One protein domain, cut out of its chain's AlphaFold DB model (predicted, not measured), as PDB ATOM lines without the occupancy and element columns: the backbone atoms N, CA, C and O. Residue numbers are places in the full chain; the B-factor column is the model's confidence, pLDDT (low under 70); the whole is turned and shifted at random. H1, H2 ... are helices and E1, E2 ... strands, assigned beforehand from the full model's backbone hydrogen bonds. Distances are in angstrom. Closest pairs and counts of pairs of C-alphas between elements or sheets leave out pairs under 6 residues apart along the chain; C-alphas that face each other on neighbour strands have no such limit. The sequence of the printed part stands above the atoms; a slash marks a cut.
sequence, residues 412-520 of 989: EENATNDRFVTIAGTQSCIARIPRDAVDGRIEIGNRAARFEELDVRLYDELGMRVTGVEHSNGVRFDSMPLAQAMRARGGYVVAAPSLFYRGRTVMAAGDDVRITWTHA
ATOM      1  N   GLU A 412     105.918 167.014 152.568       69.12
ATOM      2  CA  GLU A 412     105.888 167.544 153.938       69.12
ATOM      3  C   GLU A 412     104.515 168.051 154.379       69.12
ATOM      4  O   GLU A 412     104.111 167.792 155.511       69.12
ATOM      5  N   GLU A 413     103.797 168.760 153.506       73.00
ATOM      6  CA  GLU A 413     102.511 169.383 153.849       73.00
ATOM      7  C   GLU A 413     101.392 168.362 154.120       73.00
ATOM      8  O   GLU A 413     100.415 168.688 154.793       73.00
ATOM      9  N   ASN A 414     101.533 167.127 153.624       72.50
ATOM     10  CA  ASN A 414     100.457 166.131 153.618       72.50
ATOM     11  C   ASN A 414     100.724 164.896 154.492       72.50
ATOM     12  O   ASN A 414      99.794 164.132 154.744       72.50
ATOM     13  N   ALA A 415     101.957 164.668 154.952       83.38
ATOM     14  CA  ALA A 415     102.279 163.513 155.788       83.38
ATOM     15  C   ALA A 415     101.754 163.703 157.224       83.38
ATOM     16  O   ALA A 415     102.099 164.679 157.893       83.38
ATOM     17  N   THR A 416     100.945 162.761 157.722       88.56
ATOM     18  CA  THR A 416     100.473 162.759 159.120       88.56
ATOM     19  C   THR A 416     101.298 161.805 159.974       88.56
ATOM     20  O   THR A 416     101.995 160.935 159.454       88.56
ATOM     21  N   ASN A 417     101.227 161.959 161.298       87.56
ATOM     22  CA  ASN A 417     101.943 161.066 162.204       87.56
ATOM     23  C   ASN A 417     101.187 159.748 162.430       87.56
ATOM     24  O   ASN A 417     101.792 158.743 162.755       87.56
ATOM     25  N   ASP A 418      99.870 159.708 162.275       89.81
ATOM     26  CA  ASP A 418      99.034 158.583 162.711       89.81
ATOM     27  C   ASP A 418      98.522 157.693 161.567       89.81
ATOM     28  O   ASP A 418      97.911 156.650 161.822       89.81
ATOM     29  N   ARG A 419      98.738 158.087 160.305       92.50
ATOM     30  CA  ARG A 419      98.237 157.376 159.121       92.50
ATOM     31  C   ARG A 419      99.146 157.557 157.912       92.50
ATOM     32  O   ARG A 419      99.838 158.558 157.764       92.50
ATOM     33  N   PHE A 420      99.076 156.588 157.007       93.00
ATOM     34  CA  PHE A 420      99.674 156.700 155.685       93.00
ATOM     35  C   PHE A 420      98.815 157.560 154.755       93.00
ATOM     36  O   PHE A 420      97.595 157.396 154.689       93.00
ATOM     37  N   VAL A 421      99.468 158.416 153.972       92.81
ATOM     38  CA  VAL A 421      98.856 159.240 152.926       92.81
ATOM     39  C   VAL A 421      99.476 158.890 151.579       92.81
ATOM     40  O   VAL A 421     100.692 158.771 151.456       92.81
ATOM     41  N   THR A 422      98.647 158.697 150.554       90.00
ATOM     42  CA  THR A 422      99.122 158.411 149.193       90.00
ATOM     43  C   THR A 422      99.846 159.621 148.610       90.00
ATOM     44  O   THR A 422      99.283 160.713 148.556       90.00
ATOM     45  N   ILE A 423     101.067 159.419 148.113       86.00
ATOM     46  CA  ILE A 423     101.818 160.462 147.410       86.00
ATOM     47  C   ILE A 423     101.261 160.582 145.984       86.00
ATOM     48  O   ILE A 423     101.274 159.619 145.210       86.00
ATOM     49  N   ALA A 424     100.768 161.770 145.630       81.06
ATOM     50  CA  ALA A 424     100.132 162.024 144.341       81.06
ATOM     51  C   ALA A 424     101.050 161.661 143.158       81.06
ATOM     52  O   ALA A 424     102.194 162.099 143.088       81.06
ATOM     53  N   GLY A 425     100.528 160.873 142.211       76.38
ATOM     54  CA  GLY A 425     101.260 160.465 141.006       76.38
ATOM     55  C   GLY A 425     102.236 159.299 141.195       76.38
ATOM     56  O   GLY A 425     102.944 158.959 140.252       76.38
ATOM     57  N   THR A 426     102.262 158.663 142.371       81.81
ATOM     58  CA  THR A 426     103.174 157.548 142.678       81.81
ATOM     59  C   THR A 426     102.420 156.332 143.224       81.81
ATOM     60  O   THR A 426     101.250 156.423 143.600       81.81
ATOM     61  N   GLN A 427     103.094 155.180 143.287       84.50
ATOM     62  CA  GLN A 427     102.604 153.973 143.964       84.50
ATOM     63  C   GLN A 427     103.223 153.845 145.361       84.50
ATOM     64  O   GLN A 427     103.764 152.804 145.721       84.50
ATOM     65  N   SER A 428     103.200 154.911 146.153       88.19
ATOM     66  CA  SER A 428     103.731 154.879 147.515       88.19
ATOM     67  C   SER A 428     102.869 155.704 148.457       88.19
ATOM     68  O   SER A 428     102.239 156.691 148.068       88.19
ATOM     69  N   CYS A 429     102.839 155.280 149.713       90.38
ATOM     70  CA  CYS A 429     102.198 155.999 150.798       90.38
ATOM     71  C   CYS A 429     103.251 156.432 151.816       90.38
ATOM     72  O   CYS A 429     104.253 155.745 151.995       90.38
ATOM     73  N   ILE A 430     103.022 157.551 152.495       91.56
ATOM     74  CA  ILE A 430     103.972 158.127 153.445       91.56
ATOM     75  C   ILE A 430     103.291 158.544 154.742       91.56
ATOM     76  O   ILE A 430     102.134 158.961 154.740       91.56
ATOM     77  N   ALA A 431     104.024 158.441 155.841       90.75
ATOM     78  CA  ALA A 431     103.675 158.986 157.141       90.75
ATOM     79  C   ALA A 431     104.896 159.670 157.759       90.75
ATOM     80  O   ALA A 431     106.037 159.345 157.426       90.75
ATOM     81  N   ARG A 432     104.662 160.615 158.662       90.50
ATOM     82  CA  ARG A 432     105.709 161.359 159.358       90.50
ATOM     83  C   ARG A 432     106.026 160.721 160.707       90.50
ATOM     84  O   ARG A 432     105.138 160.267 161.423       90.50
ATOM     85  N   ILE A 433     107.305 160.701 161.058       85.25
ATOM     86  CA  ILE A 433     107.785 160.173 162.336       85.25
ATOM     87  C   ILE A 433     107.841 161.333 163.340       85.25
ATOM     88  O   ILE A 433     108.537 162.319 163.076       85.25
ATOM     89  N   PRO A 434     107.150 161.263 164.493       83.19
ATOM     90  CA  PRO A 434     107.269 162.286 165.526       83.19
ATOM     91  C   PRO A 434     108.722 162.463 165.983       83.19
ATOM     92  O   PRO A 434     109.474 161.494 166.104       83.19
ATOM     93  N   ARG A 435     109.133 163.702 166.270       78.00
ATOM     94  CA  ARG A 435     110.505 163.997 166.732       78.00
ATOM     95  C   ARG A 435     110.831 163.380 168.097       78.00
ATOM     96  O   ARG A 435     111.994 163.165 168.417       78.00
ATOM     97  N   ASP A 436     109.813 163.079 168.888       67.75
ATOM     98  CA  ASP A 436     109.890 162.482 170.219       67.75
ATOM     99  C   ASP A 436     109.584 160.969 170.235       67.75
ATOM    100  O   ASP A 436     109.556 160.360 171.309       67.75
ATOM    101  N   ALA A 437     109.381 160.350 169.065       70.62
ATOM    102  CA  ALA A 437     109.087 158.924 168.948       70.62
ATOM    103  C   ALA A 437     110.288 158.042 169.340       70.62
ATOM    104  O   ALA A 437     111.432 158.275 168.947       70.62
ATOM    105  N   VAL A 438     110.021 156.991 170.107       61.81
ATOM    106  CA  VAL A 438     110.975 155.974 170.569       61.81
ATOM    107  C   VAL A 438     110.790 154.654 169.822       61.81
ATOM    108  O   VAL A 438     111.782 154.026 169.470       61.81
ATOM    109  N   ASP A 439     109.545 154.246 169.584       68.19
ATOM    110  CA  ASP A 439     109.162 153.051 168.815       68.19
ATOM    111  C   ASP A 439     107.886 153.374 168.021       68.19
ATOM    112  O   ASP A 439     107.152 154.299 168.383       68.19
ATOM    113  N   GLY A 440     107.608 152.628 166.953       70.62
ATOM    114  CA  GLY A 440     106.392 152.785 166.164       70.62
ATOM    115  C   GLY A 440     105.838 151.463 165.644       70.62
ATOM    116  O   GLY A 440     106.563 150.500 165.387       70.62
ATOM    117  N   ARG A 441     104.512 151.396 165.531       77.88
ATOM    118  CA  ARG A 441     103.771 150.194 165.138       77.88
ATOM    119  C   ARG A 441     102.669 150.543 164.161       77.88
ATOM    120  O   ARG A 441     102.045 151.591 164.267       77.88
ATOM    121  N   ILE A 442     102.400 149.624 163.245       82.25
ATOM    122  CA  ILE A 442     101.291 149.707 162.305       82.25
ATOM    123  C   ILE A 442     100.183 148.785 162.807       82.25
ATOM    124  O   ILE A 442     100.300 147.563 162.787       82.25
ATOM    125  N   GLU A 443      99.087 149.357 163.270       86.50
ATOM    126  CA  GLU A 443      97.886 148.617 163.625       86.50
ATOM    127  C   GLU A 443      97.093 148.283 162.365       86.50
ATOM    128  O   GLU A 443      96.686 149.176 161.632       86.50
ATOM    129  N   ILE A 444      96.871 146.990 162.124       88.31
ATOM    130  CA  ILE A 444      96.044 146.473 161.034       88.31
ATOM    131  C   ILE A 444      94.815 145.806 161.660       88.31
ATOM    132  O   ILE A 444      94.870 144.675 162.160       88.31
ATOM    133  N   GLY A 445      93.690 146.521 161.665       87.00
ATOM    134  CA  GLY A 445      92.487 146.148 162.408       87.00
ATOM    135  C   GLY A 445      92.719 146.214 163.920       87.00
ATOM    136  O   GLY A 445      92.856 147.291 164.482       87.00
ATOM    137  N   ASN A 446      92.754 145.060 164.594       80.88
ATOM    138  CA  ASN A 446      93.001 144.946 166.041       80.88
ATOM    139  C   ASN A 446      94.370 144.327 166.382       80.88
ATOM    140  O   ASN A 446      94.571 143.833 167.494       80.88
ATOM    141  N   ARG A 447      95.291 144.276 165.416       80.19
ATOM    142  CA  ARG A 447      96.623 143.682 165.583       80.19
ATOM    143  C   ARG A 447      97.687 144.729 165.310       80.19
ATOM    144  O   ARG A 447      97.684 145.317 164.239       80.19
ATOM    145  N   ALA A 448      98.615 144.905 166.241       77.81
ATOM    146  CA  ALA A 448      99.795 145.729 166.024       77.81
ATOM    147  C   ALA A 448     100.870 144.906 165.301       77.81
ATOM    148  O   ALA A 448     101.402 143.953 165.874       77.81
ATOM    149  N   ALA A 449     101.159 145.273 164.058       75.44
ATOM    150  CA  ALA A 449     102.344 144.857 163.335       75.44
ATOM    151  C   ALA A 449     103.483 145.829 163.651       75.44
ATOM    152  O   ALA A 449     103.288 147.041 163.737       75.44
ATOM    153  N   ARG A 450     104.688 145.315 163.846       67.38
ATOM    154  CA  ARG A 450     105.875 146.177 163.909       67.38
ATOM    155  C   ARG A 450     106.252 146.612 162.492       67.38
ATOM    156  O   ARG A 450     105.912 145.908 161.543       67.38
ATOM    157  N   PHE A 451     106.990 147.711 162.340       68.69
ATOM    158  CA  PHE A 451     107.546 148.076 161.030       68.69
ATOM    159  C   PHE A 451     108.408 146.945 160.442       68.69
ATOM    160  O   PHE A 451     108.378 146.734 159.238       68.69
ATOM    161  N   GLU A 452     109.066 146.139 161.287       62.25
ATOM    162  CA  GLU A 452     109.774 144.931 160.842       62.25
ATOM    163  C   GLU A 452     108.873 143.886 160.196       62.25
ATOM    164  O   GLU A 452     109.302 143.130 159.350       62.25
ATOM    165  N   GLU A 453     107.600 143.803 160.549       67.31
ATOM    166  CA  GLU A 453     106.749 142.753 159.993       67.31
ATOM    167  C   GLU A 453     106.166 143.142 158.622       67.31
ATOM    168  O   GLU A 453     105.310 142.421 158.102       67.31
ATOM    169  N   LEU A 454     106.584 144.287 158.066       72.81
ATOM    170  CA  LEU A 454     105.986 144.957 156.916       72.81
ATOM    171  C   LEU A 454     107.058 145.484 155.945       72.81
ATOM    172  O   LEU A 454     108.176 145.805 156.335       72.81
ATOM    173  N   ASP A 455     106.687 145.599 154.670       75.75
ATOM    174  CA  ASP A 455     107.517 146.186 153.609       75.75
ATOM    175  C   ASP A 455     107.411 147.724 153.653       75.75
ATOM    176  O   ASP A 455     106.583 148.334 152.966       75.75
ATOM    177  N   VAL A 456     108.165 148.340 154.572       78.75
ATOM    178  CA  VAL A 456     108.199 149.794 154.808       78.75
ATOM    179  C   VAL A 456     109.632 150.310 154.948       78.75
ATOM    180  O   VAL A 456     110.502 149.618 155.472       78.75
ATOM    181  N   ARG A 457     109.844 151.565 154.540       81.25
ATOM    182  CA  ARG A 457     111.147 152.241 154.481       81.25
ATOM    183  C   ARG A 457     111.199 153.444 155.400       81.25
ATOM    184  O   ARG A 457     110.195 154.141 155.532       81.25
ATOM    185  N   LEU A 458     112.369 153.739 155.962       80.50
ATOM    186  CA  LEU A 458     112.566 154.887 156.847       80.50
ATOM    187  C   LEU A 458     113.530 155.909 156.261       80.50
ATOM    188  O   LEU A 458     114.619 155.567 155.794       80.50
ATOM    189  N   TYR A 459     113.152 157.170 156.386       83.31
ATOM    190  CA  TYR A 459     113.949 158.318 155.987       83.31
ATOM    191  C   TYR A 459     114.097 159.280 157.163       83.31
ATOM    192  O   TYR A 459     113.202 159.363 158.005       83.31
ATOM    193  N   ASP A 460     115.219 159.989 157.224       81.12
ATOM    194  CA  ASP A 460     115.445 161.064 158.185       81.12
ATOM    195  C   ASP A 460     114.731 162.345 157.732       81.12
ATOM    196  O   ASP A 460     114.020 162.375 156.722       81.12
ATOM    197  N   GLU A 461     114.895 163.421 158.497       81.38
ATOM    198  CA  GLU A 461     114.312 164.725 158.165       81.38
ATOM    199  C   GLU A 461     114.887 165.356 156.885       81.38
ATOM    200  O   GLU A 461     114.263 166.251 156.321       81.38
ATOM    201  N   LEU A 462     116.038 164.882 156.395       80.38
ATOM    202  CA  LEU A 462     116.644 165.316 155.132       80.38
ATOM    203  C   LEU A 462     116.186 164.453 153.945       80.38
ATOM    204  O   LEU A 462     116.595 164.693 152.807       80.38
ATOM    205  N   GLY A 463     115.346 163.441 154.187       79.88
ATOM    206  CA  GLY A 463     114.931 162.481 153.171       79.88
ATOM    207  C   GLY A 463     116.041 161.501 152.778       79.88
ATOM    208  O   GLY A 463     115.931 160.855 151.733       79.88
ATOM    209  N   MET A 464     117.101 161.384 153.581       78.88
ATOM    210  CA  MET A 464     118.110 160.336 153.449       78.88
ATOM    211  C   MET A 464     117.596 159.078 154.125       78.88
ATOM    212  O   MET A 464     116.940 159.129 155.166       78.88
ATOM    213  N   ARG A 465     117.868 157.920 153.537       79.00
ATOM    214  CA  ARG A 465     117.417 156.660 154.109       79.00
ATOM    215  C   ARG A 465     118.172 156.408 155.415       79.00
ATOM    216  O   ARG A 465     119.395 156.329 155.430       79.00
ATOM    217  N   VAL A 466     117.436 156.273 156.515       72.38
ATOM    218  CA  VAL A 466     118.017 156.000 157.846       72.38
ATOM    219  C   VAL A 466     118.475 154.555 157.937       72.38
ATOM    220  O   VAL A 466     119.440 154.225 158.620       72.38
ATOM    221  N   THR A 467     117.764 153.682 157.232       58.72
ATOM    222  CA  THR A 467     117.989 152.249 157.260       58.72
ATOM    223  C   THR A 467     118.643 151.798 155.970       58.72
ATOM    224  O   THR A 467     118.002 151.740 154.923       58.72
ATOM    225  N   GLY A 468     119.908 151.394 156.046       50.59
ATOM    226  CA  GLY A 468     120.565 150.713 154.930       50.59
ATOM    227  C   GLY A 468     119.981 149.327 154.623       50.59
ATOM    228  O   GLY A 468     120.278 148.776 153.569       50.59
ATOM    229  N   VAL A 469     119.161 148.752 155.512       47.75
ATOM    230  CA  VAL A 469     118.808 147.327 155.473       47.75
ATOM    231  C   VAL A 469     117.330 147.108 155.805       47.75
ATOM    232  O   VAL A 469     116.944 146.968 156.964       47.75
ATOM    233  N   GLU A 470     116.489 147.050 154.777       46.59
ATOM    234  CA  GLU A 470     115.218 146.334 154.875       46.59
ATOM    235  C   GLU A 470     115.539 144.851 154.696       46.59
ATOM    236  O   GLU A 470     116.011 144.422 153.643       46.59
ATOM    237  N   HIS A 471     115.340 144.042 155.737       41.59
ATOM    238  CA  HIS A 471     115.367 142.598 155.548       41.59
ATOM    239  C   HIS A 471     114.195 142.192 154.647       41.59
ATOM    240  O   HIS A 471     113.159 142.854 154.616       41.59
ATOM    241  N   SER A 472     114.271 141.013 154.030       35.41
ATOM    242  CA  SER A 472     113.096 140.359 153.426       35.41
ATOM    243  C   SER A 472     111.936 140.134 154.419       35.41
ATOM    244  O   SER A 472     110.842 139.763 154.006       35.41
ATOM    245  N   ASN A 473     112.173 140.388 155.714       34.69
ATOM    246  CA  ASN A 473     111.206 140.432 156.806       34.69
ATOM    247  C   ASN A 473     111.309 141.768 157.589       34.69
ATOM    248  O   ASN A 473     111.410 141.706 158.811       34.69
ATOM    249  N   GLY A 474     111.408 142.913 156.891       39.31
ATOM    250  CA  GLY A 474     111.343 144.307 157.381       39.31
ATOM    251  C   GLY A 474     112.411 144.795 158.385       39.31
ATOM    252  O   GLY A 474     113.346 144.086 158.752       39.31
ATOM    253  N   VAL A 475     112.296 146.068 158.797       41.44
ATOM    254  CA  VAL A 475     113.217 146.804 159.697       41.44
ATOM    255  C   VAL A 475     113.012 146.473 161.184       41.44
ATOM    256  O   VAL A 475     112.080 146.989 161.807       41.44
ATOM    257  N   ARG A 476     113.919 145.690 161.791       48.62
ATOM    258  CA  ARG A 476     113.917 145.377 163.236       48.62
ATOM    259  C   ARG A 476     114.453 146.539 164.078       48.62
ATOM    260  O   ARG A 476     115.618 146.560 164.453       48.62
ATOM    261  N   PHE A 477     113.602 147.513 164.398       49.31
ATOM    262  CA  PHE A 477     113.959 148.627 165.295       49.31
ATOM    263  C   PHE A 477     114.527 148.172 166.638       49.31
ATOM    264  O   PHE A 477     115.338 148.870 167.240       49.31
ATOM    265  N   ASP A 478     114.095 147.004 167.112       46.41
ATOM    266  CA  ASP A 478     114.540 146.477 168.385       46.41
ATOM    267  C   ASP A 478     115.996 145.974 168.318       46.41
ATOM    268  O   ASP A 478     116.711 146.111 169.301       46.41
ATOM    269  N   SER A 479     116.509 145.513 167.170       48.56
ATOM    270  CA  SER A 479     117.904 145.058 167.042       48.56
ATOM    271  C   SER A 479     118.919 146.135 166.635       48.56
ATOM    272  O   SER A 479     120.114 145.824 166.565       48.56
ATOM    273  N   MET A 480     118.481 147.378 166.398       56.97
ATOM    274  CA  MET A 480     119.348 148.503 166.026       56.97
ATOM    275  C   MET A 480     119.936 149.218 167.253       56.97
ATOM    276  O   MET A 480     119.271 149.337 168.285       56.97
ATOM    277  N   PRO A 481     121.161 149.771 167.160       59.38
ATOM    278  CA  PRO A 481     121.642 150.738 168.134       59.38
ATOM    279  C   PRO A 481     120.669 151.920 168.193       59.38
ATOM    280  O   PRO A 481     120.243 152.430 167.156       59.38
ATOM    281  N   LEU A 482     120.342 152.389 169.401       59.06
ATOM    282  CA  LEU A 482     119.358 153.460 169.603       59.06
ATOM    283  C   LEU A 482     119.660 154.712 168.759       59.06
ATOM    284  O   LEU A 482     118.737 155.349 168.263       59.06
ATOM    285  N   ALA A 483     120.941 155.028 168.537       60.22
ATOM    286  CA  ALA A 483     121.375 156.142 167.692       60.22
ATOM    287  C   ALA A 483     120.804 156.077 166.260       60.22
ATOM    288  O   ALA A 483     120.330 157.091 165.750       60.22
ATOM    289  N   GLN A 484     120.748 154.887 165.650       63.22
ATOM    290  CA  GLN A 484     120.182 154.703 164.309       63.22
ATOM    291  C   GLN A 484     118.662 154.861 164.308       63.22
ATOM    292  O   GLN A 484     118.121 155.578 163.469       63.22
ATOM    293  N   ALA A 485     117.971 154.282 165.295       62.78
ATOM    294  CA  ALA A 485     116.531 154.484 165.464       62.78
ATOM    295  C   ALA A 485     116.178 155.971 165.675       62.78
ATOM    296  O   ALA A 485     115.139 156.443 165.212       62.78
ATOM    297  N   MET A 486     117.060 156.737 166.328       64.38
ATOM    298  CA  MET A 486     116.873 158.168 166.567       64.38
ATOM    299  C   MET A 486     117.024 159.033 165.309       64.38
ATOM    300  O   MET A 486     116.365 160.068 165.242       64.38
ATOM    301  N   ARG A 487     117.815 158.636 164.302       68.69
ATOM    302  CA  ARG A 487     117.961 159.402 163.043       68.69
ATOM    303  C   ARG A 487     116.656 159.510 162.248       68.69
ATOM    304  O   ARG A 487     116.456 160.483 161.536       68.69
ATOM    305  N   ALA A 488     115.750 158.542 162.395       70.94
ATOM    306  CA  ALA A 488     114.449 158.563 161.726       70.94
ATOM    307  C   ALA A 488     113.468 159.589 162.323       70.94
ATOM    308  O   ALA A 488     112.435 159.887 161.727       70.94
ATOM    309  N   ARG A 489     113.764 160.154 163.499       75.69
ATOM    310  CA  ARG A 489     112.878 161.105 164.178       75.69
ATOM    311  C   ARG A 489     112.707 162.382 163.369       75.69
ATOM    312  O   ARG A 489     113.674 162.986 162.924       75.69
ATOM    313  N   GLY A 490     111.462 162.815 163.209       77.38
ATOM    314  CA  GLY A 490     111.125 163.976 162.385       77.38
ATOM    315  C   GLY A 490     111.101 163.702 160.880       77.38
ATOM    316  O   GLY A 490     110.573 164.547 160.152       77.38
ATOM    317  N   GLY A 491     111.611 162.543 160.448       86.50
ATOM    318  CA  GLY A 491     111.606 162.066 159.072       86.50
ATOM    319  C   GLY A 491     110.326 161.321 158.701       86.50
ATOM    320  O   GLY A 491     109.224 161.709 159.106       86.50
ATOM    321  N   TYR A 492     110.456 160.250 157.914       87.62
ATOM    322  CA  TYR A 492     109.324 159.643 157.209       87.62
ATOM    323  C   TYR A 492     109.351 158.114 157.194       87.62
ATOM    324  O   TYR A 492     110.402 157.500 157.032       87.62
ATOM    325  N   VAL A 493     108.165 157.506 157.270       87.25
ATOM    326  CA  VAL A 493     107.920 156.097 156.933       87.25
ATOM    327  C   VAL A 493     107.235 156.043 155.577       87.25
ATOM    328  O   VAL A 493     106.195 156.670 155.391       87.25
ATOM    329  N   VAL A 494     107.771 155.268 154.639       87.94
ATOM    330  CA  VAL A 494     107.189 155.067 153.306       87.94
ATOM    331  C   VAL A 494     106.789 153.607 153.140       87.94
ATOM    332  O   VAL A 494     107.558 152.715 153.473       87.94
ATOM    333  N   ALA A 495     105.605 153.356 152.599       88.06
ATOM    334  CA  ALA A 495     105.056 152.026 152.372       88.06
ATOM    335  C   ALA A 495     104.572 151.858 150.927       88.06
ATOM    336  O   ALA A 495     104.188 152.829 150.266       88.06
ATOM    337  N   ALA A 496     104.507 150.611 150.459       88.88
ATOM    338  CA  ALA A 496     103.733 150.270 149.268       88.88
ATOM    339  C   ALA A 496     102.227 150.561 149.485       88.88
ATOM    340  O   ALA A 496     101.762 150.579 150.627       88.88
ATOM    341  N   PRO A 497     101.411 150.728 148.422       89.69
ATOM    342  CA  PRO A 497      99.983 151.025 148.560       89.69
ATOM    343  C   PRO A 497      99.210 149.891 149.236       89.69
ATOM    344  O   PRO A 497      98.162 150.129 149.838       89.69
ATOM    345  N   SER A 498      99.728 148.664 149.146       91.06
ATOM    346  CA  SER A 498      99.208 147.493 149.843       91.06
ATOM    347  C   SER A 498     100.260 146.873 150.756       91.06
ATOM    348  O   SER A 498     101.353 146.548 150.299       91.06
ATOM    349  N   LEU A 499      99.887 146.640 152.011       87.12
ATOM    350  CA  LEU A 499     100.684 145.958 153.027       87.12
ATOM    351  C   LEU A 499     100.215 144.510 153.162       87.12
ATOM    352  O   LEU A 499      99.012 144.259 153.276       87.12
ATOM    353  N   PHE A 500     101.146 143.557 153.193       84.88
ATOM    354  CA  PHE A 500     100.852 142.154 153.478       84.88
ATOM    355  C   PHE A 500     101.276 141.803 154.904       84.88
ATOM    356  O   PHE A 500     102.445 141.918 155.256       84.88
ATOM    357  N   TYR A 501     100.334 141.338 155.720       83.19
ATOM    358  CA  TYR A 501     100.583 140.953 157.104       83.19
ATOM    359  C   TYR A 501      99.819 139.683 157.473       83.19
ATOM    360  O   TYR A 501      98.590 139.630 157.391       83.19
ATOM    361  N   ARG A 502     100.550 138.644 157.903       81.06
ATOM    362  CA  ARG A 502     100.000 137.355 158.378       81.06
ATOM    363  C   ARG A 502      98.924 136.758 157.455       81.06
ATOM    364  O   ARG A 502      97.874 136.321 157.924       81.06
ATOM    365  N   GLY A 503      99.183 136.742 156.146       82.00
ATOM    366  CA  GLY A 503      98.266 136.165 155.158       82.00
ATOM    367  C   GLY A 503      97.155 137.102 154.677       82.00
ATOM    368  O   GLY A 503      96.320 136.675 153.885       82.00
ATOM    369  N   ARG A 504      97.122 138.361 155.136       83.06
ATOM    370  CA  ARG A 504      96.137 139.368 154.723       83.06
ATOM    371  C   ARG A 504      96.829 140.531 154.017       83.06
ATOM    372  O   ARG A 504      97.789 141.075 154.548       83.06
ATOM    373  N   THR A 505      96.290 140.948 152.875       89.38
ATOM    374  CA  THR A 505      96.672 142.199 152.205       89.38
ATOM    375  C   THR A 505      95.685 143.302 152.584       89.38
ATOM    376  O   THR A 505      94.472 143.093 152.504       89.38
ATOM    377  N   VAL A 506      96.180 144.464 153.004       92.19
ATOM    378  CA  VAL A 506      95.383 145.661 153.329       92.19
ATOM    379  C   VAL A 506      95.927 146.878 152.589       92.19
ATOM    380  O   VAL A 506      97.106 146.915 152.255       92.19
ATOM    381  N   MET A 507      95.086 147.879 152.333       94.88
ATOM    382  CA  MET A 507      95.543 149.148 151.756       94.88
ATOM    383  C   MET A 507      96.252 149.971 152.831       94.88
ATOM    384  O   MET A 507      95.662 150.204 153.882       94.88
ATOM    385  N   ALA A 508      97.478 150.433 152.569       92.62
ATOM    386  CA  ALA A 508      98.286 151.182 153.535       92.62
ATOM    387  C   ALA A 508      97.584 152.463 154.010       92.62
ATOM    388  O   ALA A 508      97.540 152.730 155.204       92.62
ATOM    389  N   ALA A 509      96.972 153.208 153.086       94.06
ATOM    390  CA  ALA A 509      96.178 154.408 153.377       94.06
ATOM    391  C   ALA A 509      94.699 154.110 153.727       94.06
ATOM    392  O   ALA A 509      93.859 155.008 153.696       94.06
ATOM    393  N   GLY A 510      94.341 152.845 153.984       93.69
ATOM    394  CA  GLY A 510      92.980 152.450 154.355       93.69
ATOM    395  C   GLY A 510      92.666 152.713 155.831       93.69
ATOM    396  O   GLY A 510      93.560 152.727 156.668       93.69
ATOM    397  N   ASP A 511      91.382 152.845 156.177       92.25
ATOM    398  CA  ASP A 511      90.942 153.118 157.561       92.25
ATOM    399  C   ASP A 511      91.286 152.010 158.575       92.25
ATOM    400  O   ASP A 511      91.360 152.272 159.779       92.25
ATOM    401  N   ASP A 512      91.509 150.788 158.082       89.94
ATOM    402  CA  ASP A 512      91.945 149.620 158.856       89.94
ATOM    403  C   ASP A 512      93.424 149.695 159.274       89.94
ATOM    404  O   ASP A 512      93.869 148.832 160.031       89.94
ATOM    405  N   VAL A 513      94.187 150.675 158.771       91.56
ATOM    406  CA  VAL A 513      95.620 150.840 159.028       91.56
ATOM    407  C   VAL A 513      95.862 152.130 159.811       91.56
ATOM    408  O   VAL A 513      95.498 153.222 159.373       91.56
ATOM    409  N   ARG A 514      96.491 152.021 160.984       91.06
ATOM    410  CA  ARG A 514      96.907 153.169 161.809       91.06
ATOM    411  C   ARG A 514      98.351 153.025 162.233       91.06
ATOM    412  O   ARG A 514      98.845 151.913 162.350       91.06
ATOM    413  N   ILE A 515      99.011 154.142 162.495       85.88
ATOM    414  CA  ILE A 515     100.368 154.168 163.025       85.88
ATOM    415  C   ILE A 515     100.304 154.677 164.458       85.88
ATOM    416  O   ILE A 515      99.752 155.744 164.727       85.88
ATOM    417  N   THR A 516     100.842 153.896 165.385       81.19
ATOM    418  CA  THR A 516     100.957 154.255 166.796       81.19
ATOM    419  C   THR A 516     102.419 154.406 167.169       81.19
ATOM    420  O   THR A 516     103.261 153.612 166.752       81.19
ATOM    421  N   TRP A 517     102.721 155.440 167.951       74.00
ATOM    422  CA  TRP A 517     104.075 155.759 168.389       74.00
ATOM    423  C   TRP A 517     104.182 155.640 169.900       74.00
ATOM    424  O   TRP A 517     103.300 156.073 170.642       74.00
ATOM    425  N   THR A 518     105.295 155.081 170.352       69.75
ATOM    426  CA  THR A 518     105.746 155.196 171.734       69.75
ATOM    427  C   THR A 518     106.585 156.462 171.843       69.75
ATOM    428  O   THR A 518     107.464 156.681 171.015       69.75
ATOM    429  N   HIS A 519     106.349 157.283 172.862       68.00
ATOM    430  CA  HIS A 519     107.047 158.556 173.065       68.00
ATOM    431  C   HIS A 519     108.033 158.458 174.233       68.00
ATOM    432  O   HIS A 519     107.813 157.696 175.179       68.00
ATOM    433  N   ALA A 520     109.123 159.227 174.193       56.25
ATOM    434  CA  ALA A 520     110.003 159.355 175.354       56.25
ATOM    435  C   ALA A 520     109.228 160.010 176.510       56.25
ATOM    436  O   ALA A 520     108.493 160.973 176.290       56.25
TER     437      ALA A 520
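AT A GLANCE: This is residues 412 to 520 of the 989 residues of an uncharacterized protein of Rhodopirellula solitaria (UniProt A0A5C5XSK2). Two small three-stranded sheets, E1-E5-E4 and E3-E2-E8, stand face to face as a loose sandwich, with the E6-E7 hairpin at one end and the short helix H1 at the other. E5 runs on into E6 at 85 degrees. The 109 printed residues hold, in order, E1 E2 E3 E4 H1 E5 E6 E7 E8; each sheet is antiparallel, and the class is mostly strand, with 45 residues in named elements. The whole is compact, with a radius of gyration of the C-alphas of 12.7 A and spans of 33 by 30 by 25 A.

IN THESE COORDINATES: E1, residues 429 to 432, begins at C-alpha (102.198, 155.999, 150.798). E2, residues 437 to 444, is 19.7 A long. E3 is residues 447 to 450, E4 456 to 459, H1 482 to 487, E5 492 to 495, E6 498 to 501 and E7 504 to 507. E8, residues 513 to 519, 19.7 A, ends at (107.047, 158.556, 173.065).

HOW THE PARTS SIT: E5 is antiparallel to E1, with N 431 and O 493 2.8 A apart, and to E4, with N 457 and O 494 2.8 A apart. Residues 421 to 422 pair with 429 to 430 of E1. E2 forms a hairpin with E3, N 442 and O 449 2.8 A apart, and is the antiparallel neighbour of E8, N 441 and O 516 2.8 A apart. E1 and E8 are only just apart, at 8.3 A. In the hairpin of E6 and E7, N 499 and O 506 are 2.8 A apart. The closest C-alphas of E7 and E8, Met 507 and Val 513, are 7.5 A apart. H1, with every O i to N i+4 pair within hydrogen-bond range, only grazes the sheet of E2 with residues 482 to 486.

THE WHOLE: The C-alphas farthest apart, Gly 425 and Ala 520, are 35.5 A apart. The printed part has no cut. The link from E4 to H1, 22 residues, is long. Mean pLDDT of the printed part is 76.0; 32 residues are under 70, among them 467 to 487.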